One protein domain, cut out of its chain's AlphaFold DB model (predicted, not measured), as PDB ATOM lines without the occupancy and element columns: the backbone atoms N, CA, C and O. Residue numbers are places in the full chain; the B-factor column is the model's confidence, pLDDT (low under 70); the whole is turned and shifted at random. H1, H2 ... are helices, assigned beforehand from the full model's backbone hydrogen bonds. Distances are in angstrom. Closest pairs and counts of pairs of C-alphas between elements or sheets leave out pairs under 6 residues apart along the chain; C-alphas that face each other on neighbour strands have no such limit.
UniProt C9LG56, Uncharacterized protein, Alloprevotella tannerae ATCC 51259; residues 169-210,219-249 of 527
ATOM      1  N   PRO A 169     134.732 172.470 122.335       93.12
ATOM      2  CA  PRO A 169     133.630 173.234 122.925       93.12
ATOM      3  C   PRO A 169     133.389 174.573 122.196       93.12
ATOM      4  O   PRO A 169     134.323 175.196 121.703       93.12
ATOM      5  N   SER A 170     132.132 175.030 122.110       94.38
ATOM      6  CA  SER A 170     131.783 176.307 121.456       94.38
ATOM      7  C   SER A 170     130.612 177.020 122.137       94.38
ATOM      8  O   SER A 170     129.863 176.416 122.906       94.38
ATOM      9  N   LEU A 171     130.435 178.324 121.873       95.44
ATOM     10  CA  LEU A 171     129.313 179.102 122.425       95.44
ATOM     11  C   LEU A 171     127.963 178.481 122.068       95.44
ATOM     12  O   LEU A 171     127.079 178.407 122.919       95.44
ATOM     13  N   LEU A 172     127.813 178.032 120.824       96.25
ATOM     14  CA  LEU A 172     126.601 177.369 120.368       96.25
ATOM     15  C   LEU A 172     126.309 176.120 121.207       96.25
ATOM     16  O   LEU A 172     125.165 175.893 121.597       96.25
ATOM     17  N   HIS A 173     127.344 175.344 121.529       95.75
ATOM     18  CA  HIS A 173     127.213 174.130 122.326       95.75
ATOM     19  C   HIS A 173     126.664 174.418 123.730       95.75
ATOM     20  O   HIS A 173     125.679 173.800 124.146       95.75
ATOM     21  N   SER A 174     127.202 175.435 124.409       96.69
ATOM     22  CA  SER A 174     126.687 175.923 125.696       96.69
ATOM     23  C   SER A 174     125.252 176.461 125.582       96.69
ATOM     24  O   SER A 174     124.411 176.219 126.453       96.69
ATOM     25  N   GLN A 175     124.925 177.162 124.489       96.94
ATOM     26  CA  GLN A 175     123.577 177.683 124.240       96.94
ATOM     27  C   GLN A 175     122.545 176.572 123.999       96.94
ATOM     28  O   GLN A 175     121.423 176.679 124.499       96.94
ATOM     29  N   MET A 176     122.917 175.487 123.318       97.25
ATOM     30  CA  MET A 176     122.053 174.318 123.123       97.25
ATOM     31  C   MET A 176     121.739 173.602 124.439       97.25
ATOM     32  O   MET A 176     120.585 173.241 124.687       97.25
ATOM     33  N   LEU A 177     122.722 173.457 125.333       97.44
ATOM     34  CA  LEU A 177     122.467 172.928 126.675       97.44
ATOM     35  C   LEU A 177     121.598 173.890 127.497       97.44
ATOM     36  O   LEU A 177     120.642 173.468 128.142       97.44
ATOM     37  N   SER A 178     121.867 175.197 127.422       96.75
ATOM     38  CA  SER A 178     121.061 176.235 128.079       96.75
ATOM     39  C   SER A 178     119.594 176.208 127.630       96.75
ATOM     40  O   SER A 178     118.696 176.339 128.465       96.75
ATOM     41  N   TYR A 179     119.345 176.006 126.332       96.25
ATOM     42  CA  TYR A 179     118.011 175.767 125.783       96.25
ATOM     43  C   TYR A 179     117.400 174.492 126.368       96.25
ATOM     44  O   TYR A 179     116.304 174.540 126.916       96.25
ATOM     45  N   SER A 180     118.139 173.382 126.332       96.50
ATOM     46  CA  SER A 180     117.663 172.071 126.790       96.50
ATOM     47  C   SER A 180     117.286 172.064 128.273       96.50
ATOM     48  O   SER A 180     116.303 171.435 128.646       96.50
ATOM     49  N   ILE A 181     118.001 172.818 129.116       96.38
ATOM     50  CA  ILE A 181     117.651 173.015 130.532       96.38
ATOM     51  C   ILE A 181     116.298 173.725 130.671       96.38
ATOM     52  O   ILE A 181     115.468 173.314 131.476       96.38
ATOM     53  N   LYS A 182     116.063 174.795 129.899       94.94
ATOM     54  CA  LYS A 182     114.778 175.516 129.922       94.94
ATOM     55  C   LYS A 182     113.647 174.644 129.389       94.94
ATOM     56  O   LYS A 182     112.576 174.624 129.975       94.94
ATOM     57  N   PHE A 183     113.914 173.910 128.316       94.56
ATOM     58  CA  PHE A 183     112.966 172.995 127.701       94.56
ATOM     59  C   PHE A 183     112.555 171.872 128.667       94.56
ATOM     60  O   PHE A 183     111.370 171.626 128.855       94.56
ATOM     61  N   ALA A 184     113.516 171.268 129.376       94.56
ATOM     62  CA  ALA A 184     113.271 170.225 130.377       94.56
ATOM     63  C   ALA A 184     112.364 170.663 131.536       94.56
ATOM     64  O   ALA A 184     111.753 169.819 132.186       94.56
ATOM     65  N   LYS A 185     112.302 171.969 131.816       91.38
ATOM     66  CA  LYS A 185     111.436 172.529 132.854       91.38
ATOM     67  C   LYS A 185     109.964 172.509 132.451       91.38
ATOM     68  O   LYS A 185     109.112 172.257 133.294       91.38
ATOM     69  N   GLU A 186     109.680 172.783 131.181       90.44
ATOM     70  CA  GLU A 186     108.316 172.814 130.645       90.44
ATOM     71  C   GLU A 186     107.864 171.424 130.150       90.44
ATOM     72  O   GLU A 186     106.668 171.160 130.057       90.44
ATOM     73  N   HIS A 187     108.812 170.511 129.891       89.56
ATOM     74  CA  HIS A 187     108.578 169.172 129.333       89.56
ATOM     75  C   HIS A 187     109.196 168.055 130.200       89.56
ATOM     76  O   HIS A 187     110.300 167.586 129.904       89.56
ATOM     77  N   PRO A 188     108.509 167.579 131.260       85.88
ATOM     78  CA  PRO A 188     109.026 166.555 132.184       85.88
ATOM     79  C   PRO A 188     109.358 165.192 131.542       85.88
ATOM     80  O   PRO A 188     110.099 164.371 132.098       85.88
ATOM     81  N   GLU A 189     108.796 164.902 130.369       89.44
ATOM     82  CA  GLU A 189     109.091 163.708 129.578       89.44
ATOM     83  C   GLU A 189     110.467 163.762 128.897       89.44
ATOM     84  O   GLU A 189     111.029 162.717 128.546       89.44
ATOM     85  N   PHE A 190     111.030 164.960 128.718       92.94
ATOM     86  CA  PHE A 190     112.372 165.141 128.186       92.94
ATOM     87  C   PHE A 190     113.414 164.795 129.252       92.94
ATOM     88  O   PHE A 190     113.547 165.473 130.263       92.94
ATOM     89  N   LYS A 191     114.175 163.721 129.013       93.44
ATOM     90  CA  LYS A 191     115.230 163.252 129.923       93.44
ATOM     91  C   LYS A 191     116.506 164.059 129.720       93.44
ATOM     92  O   LYS A 191     117.321 163.725 128.854       93.44
ATOM     93  N   LEU A 192     116.663 165.116 130.513       95.81
ATOM     94  CA  LEU A 192     117.778 166.051 130.425       95.81
ATOM     95  C   LEU A 192     119.124 165.364 130.667       95.81
ATOM     96  O   LEU A 192     120.077 165.656 129.950       95.81
ATOM     97  N   TYR A 193     119.211 164.421 131.610       95.38
ATOM     98  CA  TYR A 193     120.463 163.702 131.872       95.38
ATOM     99  C   TYR A 193     120.899 162.845 130.676       95.38
ATOM    100  O   TYR A 193     122.063 162.860 130.280       95.38
ATOM    101  N   ARG A 194     119.949 162.170 130.017       94.44
ATOM    102  CA  ARG A 194     120.237 161.395 128.802       94.44
ATOM    103  C   ARG A 194     120.686 162.296 127.654       94.44
ATOM    104  O   ARG A 194     121.572 161.925 126.889       94.44
ATOM    105  N   PHE A 195     120.083 163.477 127.521       96.00
ATOM    106  CA  PHE A 195     120.557 164.460 126.552       96.00
ATOM    107  C   PHE A 195     121.959 164.970 126.901       96.00
ATOM    108  O   PHE A 195     122.782 165.073 126.003       96.00
ATOM    109  N   LEU A 196     122.260 165.227 128.177       96.25
ATOM    110  CA  LEU A 196     123.594 165.642 128.621       96.25
ATOM    111  C   LEU A 196     124.670 164.621 128.223       96.25
ATOM    112  O   LEU A 196     125.728 165.017 127.749       96.25
ATOM    113  N   GLN A 197     124.385 163.322 128.351       94.88
ATOM    114  CA  GLN A 197     125.292 162.258 127.905       94.88
ATOM    115  C   GLN A 197     125.569 162.333 126.393       94.88
ATOM    116  O   GLN A 197     126.716 162.216 125.975       94.88
ATOM    117  N   LEU A 198     124.540 162.594 125.574       94.75
ATOM    118  CA  LEU A 198     124.687 162.790 124.122       94.75
ATOM    119  C   LEU A 198     125.403 164.100 123.769       94.75
ATOM    120  O   LEU A 198     126.164 164.158 122.809       94.75
ATOM    121  N   TRP A 199     125.140 165.155 124.540       95.50
ATOM    122  CA  TRP A 199     125.793 166.454 124.419       95.50
ATOM    123  C   TRP A 199     127.294 166.359 124.729       95.50
ATOM    124  O   TRP A 199     128.072 167.076 124.117       95.50
ATOM    125  N   ASN A 200     127.687 165.387 125.555       95.19
ATOM    126  CA  ASN A 200     129.032 165.120 126.054       95.19
ATOM    127  C   ASN A 200     129.497 166.131 127.129       95.19
ATOM    128  O   ASN A 200     130.007 167.202 126.800       95.19
ATOM    129  N   PRO A 201     129.402 165.785 128.429       94.56
ATOM    130  CA  PRO A 201     129.796 166.665 129.532       94.56
ATOM    131  C   PRO A 201     131.287 167.045 129.563       94.56
ATOM    132  O   PRO A 201     131.643 167.974 130.280       94.56
ATOM    133  N   THR A 202     132.166 166.414 128.775       95.25
ATOM    134  CA  THR A 202     133.566 166.870 128.662       95.25
ATOM    135  C   THR A 202     133.704 168.173 127.866       95.25
ATOM    136  O   THR A 202     134.784 168.752 127.836       95.25
ATOM    137  N   GLN A 203     132.640 168.624 127.193       95.06
ATOM    138  CA  GLN A 203     132.630 169.774 126.280       95.06
ATOM    139  C   GLN A 203     132.134 171.076 126.936       95.06
ATOM    140  O   GLN A 203     131.757 172.022 126.239       95.06
ATOM    141  N   PHE A 204     132.111 171.149 128.270       95.56
ATOM    142  CA  PHE A 204     131.875 172.413 128.970       95.56
ATOM    143  C   PHE A 204     133.001 173.410 128.704       95.56
ATOM    144  O   PHE A 204     134.180 173.055 128.712       95.56
ATOM    145  N   ARG A 205     132.632 174.680 128.529       95.00
ATOM    146  CA  ARG A 205     133.592 175.781 128.493       95.00
ATOM    147  C   ARG A 205     133.918 176.277 129.897       95.00
ATOM    148  O   ARG A 205     133.130 176.100 130.823       95.00
ATOM    149  N   GLU A 206     135.029 176.991 130.046       92.88
ATOM    150  CA  GLU A 206     135.389 177.613 131.326       92.88
ATOM    151  C   GLU A 206     134.317 178.595 131.823       92.88
ATOM    152  O   GLU A 206     134.007 178.631 133.017       92.88
ATOM    153  N   GLU A 207     133.687 179.346 130.912       93.25
ATOM    154  CA  GLU A 207     132.637 180.307 131.256       93.25
ATOM    155  C   GLU A 207     131.349 179.626 131.747       93.25
ATOM    156  O   GLU A 207     130.589 180.219 132.514       93.25
ATOM    157  N   ASP A 208     131.115 178.359 131.385       95.62
ATOM    158  CA  ASP A 208     129.922 177.607 131.796       95.62
ATOM    159  C   ASP A 208     129.914 177.272 133.298       95.62
ATOM    160  O   ASP A 208     128.859 176.961 133.868       95.62
ATOM    161  N   PHE A 209     131.073 177.377 133.957       94.69
ATOM    162  CA  PHE A 209     131.237 177.180 135.397       94.69
ATOM    163  C   PHE A 209     131.078 178.467 136.211       94.69
ATOM    164  O   PHE A 209     130.890 178.396 137.429       94.69
ATOM    165  N   GLN A 210     131.121 179.634 135.567       91.94
ATOM    166  CA  GLN A 210     131.163 180.928 136.239       91.94
ATOM    167  C   GLN A 210     129.768 181.554 136.339       91.94
ATOM    168  O   GLN A 210     128.979 181.550 135.396       91.94
ATOM    169  N   VAL A 219     123.343 185.895 138.104       87.31
ATOM    170  CA  VAL A 219     122.896 184.841 137.202       87.31
ATOM    171  C   VAL A 219     123.725 183.585 137.489       87.31
ATOM    172  O   VAL A 219     124.956 183.624 137.396       87.31
ATOM    173  N   PRO A 220     123.077 182.463 137.851       92.44
ATOM    174  CA  PRO A 220     123.765 181.199 138.063       92.44
ATOM    175  C   PRO A 220     124.492 180.706 136.809       92.44
ATOM    176  O   PRO A 220     123.991 180.868 135.690       92.44
ATOM    177  N   SER A 221     125.618 180.022 137.016       95.62
ATOM    178  CA  SER A 221     126.368 179.377 135.936       95.62
ATOM    179  C   SER A 221     125.518 178.345 135.186       95.62
ATOM    180  O   SER A 221     124.480 177.883 135.682       95.62
ATOM    181  N   LEU A 222     125.937 177.968 133.974       96.69
ATOM    182  CA  LEU A 222     125.233 176.942 133.199       96.69
ATOM    183  C   LEU A 222     125.187 175.616 133.968       96.69
ATOM    184  O   LEU A 222     124.121 175.005 134.055       96.69
ATOM    185  N   LEU A 223     126.302 175.237 134.601       96.75
ATOM    186  CA  LEU A 223     126.372 174.051 135.450       96.75
ATOM    187  C   LEU A 223     125.407 174.137 136.644       96.75
ATOM    188  O   LEU A 223     124.688 173.178 136.911       96.75
ATOM    189  N   GLU A 224     125.320 175.274 137.347       95.94
ATOM    190  CA  GLU A 224     124.365 175.415 138.459       95.94
ATOM    191  C   GLU A 224     122.914 175.256 137.983       95.94
ATOM    192  O   GLU A 224     122.119 174.586 138.649       95.94
ATOM    193  N   ARG A 225     122.563 175.843 136.832       96.50
ATOM    194  CA  ARG A 225     121.218 175.708 136.247       96.50
ATOM    195  C   ARG A 225     120.915 174.266 135.848       96.50
ATOM    196  O   ARG A 225     119.806 173.807 136.105       96.50
ATOM    197  N   LEU A 226     121.894 173.563 135.279       96.56
ATOM    198  CA  LEU A 226     121.785 172.147 134.936       96.56
ATOM    199  C   LEU A 226     121.514 171.299 136.181       96.56
ATOM    200  O   LEU A 226     120.513 170.591 136.222       96.56
ATOM    201  N   ILE A 227     122.366 171.401 137.208       96.19
ATOM    202  CA  ILE A 227     122.227 170.595 138.429       96.19
ATOM    203  C   ILE A 227     120.893 170.870 139.119       96.19
ATOM    204  O   ILE A 227     120.225 169.935 139.556       96.19
ATOM    205  N   LYS A 228     120.477 172.140 139.177       94.94
ATOM    206  CA  LYS A 228     119.159 172.498 139.699       94.94
ATOM    207  C   LYS A 228     118.047 171.760 138.946       94.94
ATOM    208  O   LYS A 228     117.221 171.124 139.587       94.94
ATOM    209  N   GLN A 229     118.053 171.810 137.615       95.69
ATOM    210  CA  GLN A 229     116.999 171.194 136.812       95.69
ATOM    211  C   GLN A 229     116.990 169.663 136.916       95.69
ATOM    212  O   GLN A 229     115.919 169.069 136.978       95.69
ATOM    213  N   LEU A 230     118.162 169.021 136.987       94.50
ATOM    214  CA  LEU A 230     118.260 167.569 137.186       94.50
ATOM    215  C   LEU A 230     117.619 167.126 138.508       94.50
ATOM    216  O   LEU A 230     116.923 166.113 138.551       94.50
ATOM    217  N   VAL A 231     117.836 167.901 139.575       93.38
ATOM    218  CA  VAL A 231     117.235 167.641 140.889       93.38
ATOM    219  C   VAL A 231     115.733 167.922 140.876       93.38
ATOM    220  O   VAL A 231     114.970 167.107 141.389       93.38
ATOM    221  N   ASP A 232     115.303 169.035 140.276       90.56
ATOM    222  CA  ASP A 232     113.887 169.416 140.204       90.56
ATOM    223  C   ASP A 232     113.060 168.378 139.410       90.56
ATOM    224  O   ASP A 232     111.941 168.053 139.806       90.56
ATOM    225  N   ASN A 233     113.628 167.787 138.349       88.88
ATOM    226  CA  ASN A 233     112.988 166.719 137.568       88.88
ATOM    227  C   ASN A 233     113.032 165.335 138.249       88.88
ATOM    228  O   ASN A 233     112.422 164.389 137.747       88.88
ATOM    229  N   ASN A 234     113.764 165.197 139.361       85.69
ATOM    230  CA  ASN A 234     114.043 163.926 140.033       85.69
ATOM    231  C   ASN A 234     114.548 162.830 139.068       85.69
ATOM    232  O   ASN A 234     114.110 161.676 139.115       85.69
ATOM    233  N   GLU A 235     115.430 163.202 138.135       82.62
ATOM    234  CA  GLU A 235     115.978 162.265 137.152       82.62
ATOM    235  C   GLU A 235     117.074 161.386 137.778       82.62
ATOM    236  O   GLU A 235     117.953 161.904 138.475       82.62
ATOM    237  N   PRO A 236     117.085 160.063 137.510       83.50
ATOM    238  CA  PRO A 236     118.188 159.211 137.925       83.50
ATOM    239  C   PRO A 236     119.453 159.635 137.171       83.50
ATOM    240  O   PRO A 236     119.490 159.636 135.941       83.50
ATOM    241  N   CYS A 237     120.479 160.010 137.926       87.81
ATOM    242  CA  CYS A 237     121.747 160.517 137.417       87.81
ATOM    243  C   CYS A 237     122.890 159.757 138.092       87.81
ATOM    244  O   CYS A 237     122.936 159.687 139.325       87.81
ATOM    245  N   ASP A 238     123.815 159.208 137.299       92.00
ATOM    246  CA  ASP A 238     125.067 158.684 137.834       92.00
ATOM    247  C   ASP A 238     125.997 159.862 138.139       92.00
ATOM    248  O   ASP A 238     126.627 160.470 137.266       92.00
ATOM    249  N   PHE A 239     126.044 160.213 139.420       92.44
ATOM    250  CA  PHE A 239     126.874 161.300 139.906       92.44
ATOM    251  C   PHE A 239     128.370 161.021 139.753       92.44
ATOM    252  O   PHE A 239     129.131 161.962 139.540       92.44
ATOM    253  N   GLU A 240     128.813 159.769 139.886       93.81
ATOM    254  CA  GLU A 240     130.237 159.440 139.794       93.81
ATOM    255  C   GLU A 240     130.718 159.518 138.346       93.81
ATOM    256  O   GLU A 240     131.797 160.053 138.091       93.81
ATOM    257  N   GLU A 241     129.904 159.064 137.393       93.81
ATOM    258  CA  GLU A 241     130.159 159.267 135.965       93.81
ATOM    259  C   GLU A 241     130.180 160.764 135.618       93.81
ATOM    260  O   GLU A 241     131.142 161.265 135.027       93.81
ATOM    261  N   LEU A 242     129.171 161.513 136.077       94.06
ATOM    262  CA  LEU A 242     129.081 162.952 135.841       94.06
ATOM    263  C   LEU A 242     130.299 163.697 136.406       94.06
ATOM    264  O   LEU A 242     130.919 164.491 135.700       94.06
ATOM    265  N   ALA A 243     130.682 163.414 137.651       94.88
ATOM    266  CA  ALA A 243     131.806 164.065 138.318       94.88
ATOM    267  C   ALA A 243     133.160 163.752 137.666       94.88
ATOM    268  O   ALA A 243     134.058 164.585 137.736       94.88
ATOM    269  N   LYS A 244     133.319 162.576 137.045       95.12
ATOM    270  CA  LYS A 244     134.528 162.225 136.279       95.12
ATOM    271  C   LYS A 244     134.598 162.958 134.943       95.12
ATOM    272  O   LYS A 244     135.685 163.294 134.489       95.12
ATOM    273  N   SER A 245     133.448 163.167 134.310       93.25
ATOM    274  CA  SER A 245     133.368 163.736 132.963       93.25
ATOM    275  C   SER A 245     133.477 165.263 132.915       93.25
ATOM    276  O   SER A 245     133.935 165.817 131.919       93.25
ATOM    277  N   ILE A 246     133.077 165.952 133.985       93.94
ATOM    278  CA  ILE A 246     133.135 167.410 134.063       93.94
ATOM    279  C   ILE A 246     134.475 167.827 134.670       93.94
ATOM    280  O   ILE A 246     134.824 167.399 135.769       93.94
ATOM    281  N   ALA A 247     135.174 168.754 134.013       92.81
ATOM    282  CA  ALA A 247     136.371 169.415 134.538       92.81
ATOM    283  C   ALA A 247     136.041 170.413 135.673       92.81
ATOM    284  O   ALA A 247     136.358 171.598 135.607       92.81
ATOM    285  N   PHE A 248     135.364 169.947 136.727       94.06
ATOM    286  CA  PHE A 248     134.939 170.750 137.871       94.06
ATOM    287  C   PHE A 248     135.218 170.007 139.185       94.06
ATOM    288  O   PHE A 248     134.962 168.805 139.277       94.06
ATOM    289  N   PRO A 249     135.710 170.683 140.244       94.81
ATOM    290  CA  PRO A 249     136.060 170.003 141.486       94.81
ATOM    291  C   PRO A 249     134.873 169.249 142.096       94.81
ATOM    292  O   PRO A 249     133.848 169.853 142.432       94.81
TER     293      PRO A 249
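AT A GLANCE: This is residues 169 to 210 and 219 to 249 of the 527 residues of an uncharacterized protein of Alloprevotella tannerae ATCC 51259 (UniProt C9LG56). Three helices with their centres in a triangle make the core: the long H1, the shorter H2 that folds back on it as a hairpin, and H4, which runs beside H1 the same way. The short H3 packs on H4 at Leu 222, where H4 begins, and H5 lies farther out, away from H1 and near H2, without touching any helix. The printed part has 73 residues with five named helices, H1 to H5 in order along the chain, and no named strand; the class is all helix. The whole is compact, with a radius of gyration of the C-alphas of 11.3 A, and rounded, spanning 29 by 25 by 23 A.

HOW THE PARTS SIT: H1, residues 171 to 186, and H2, residues 192 to 199, form a helical hairpin: they touch, with the C-alphas of Ala 184 and Leu 192 closest at 6.1 A. They run opposite ways at a shallow tilt of 20 degrees, and H1 touches H2 with residues 177 to 184 alone. H3, residues 206 to 209, is close to H1 but not clearly touching it, the closest C-alphas being those of Ser 174 and Asp 208, 7.1 A apart. H4, residues 222 to 232, touches H3, with the C-alphas of Asp 208 and Leu 222 closest at 4.9 A. H4 also touches H1, the same way at a shallow tilt of 21 degrees, with the C-alphas of Ile 181 and Leu 226 closest at 6.1 A. H2 and H4 are close but not clearly touching, with the C-alphas of Tyr 193 and Leu 230 closest at 6.9 A; they run opposite ways at a tilt of 38 degrees, only just steep. H5, residues 239 to 245, is near H2, with 5 pairs of C-alphas within 10 A, and apart from H1, H3 and H4. In H2, H4 and H5 every backbone O i to N i+4 pair is within hydrogen-bond range, in H1 11 of 12 are, and H3 is too short for such a pair.

IN THESE COORDINATES: H1 begins at C-alpha 171, at (129.313, 179.102, 122.425), and is 23.4 A long from first to last C-alpha. H2 measures 10.0 A, H3 5.8 A and H4 15.3 A, with C-alpha 222 at (125.233, 176.942, 133.199). H5 measures 9.8 A and ends at C-alpha 245, at (133.368, 163.736, 132.963).

THE WHOLE: The C-alphas of Glu 189 and Pro 249, the two farthest apart, are 30.1 A from each other. Residues 211 to 218 are not printed, and C-alphas 210 and 219 are 9.2 A apart across this cut, which lies in the link from H3 to H4. Of the links that are printed whole, H1 to H2 is tight, H2 to H3 and H4 to H5 are short, and none is long. The mean pLDDT of the printed part is 93.8, and no printed residue is under 70.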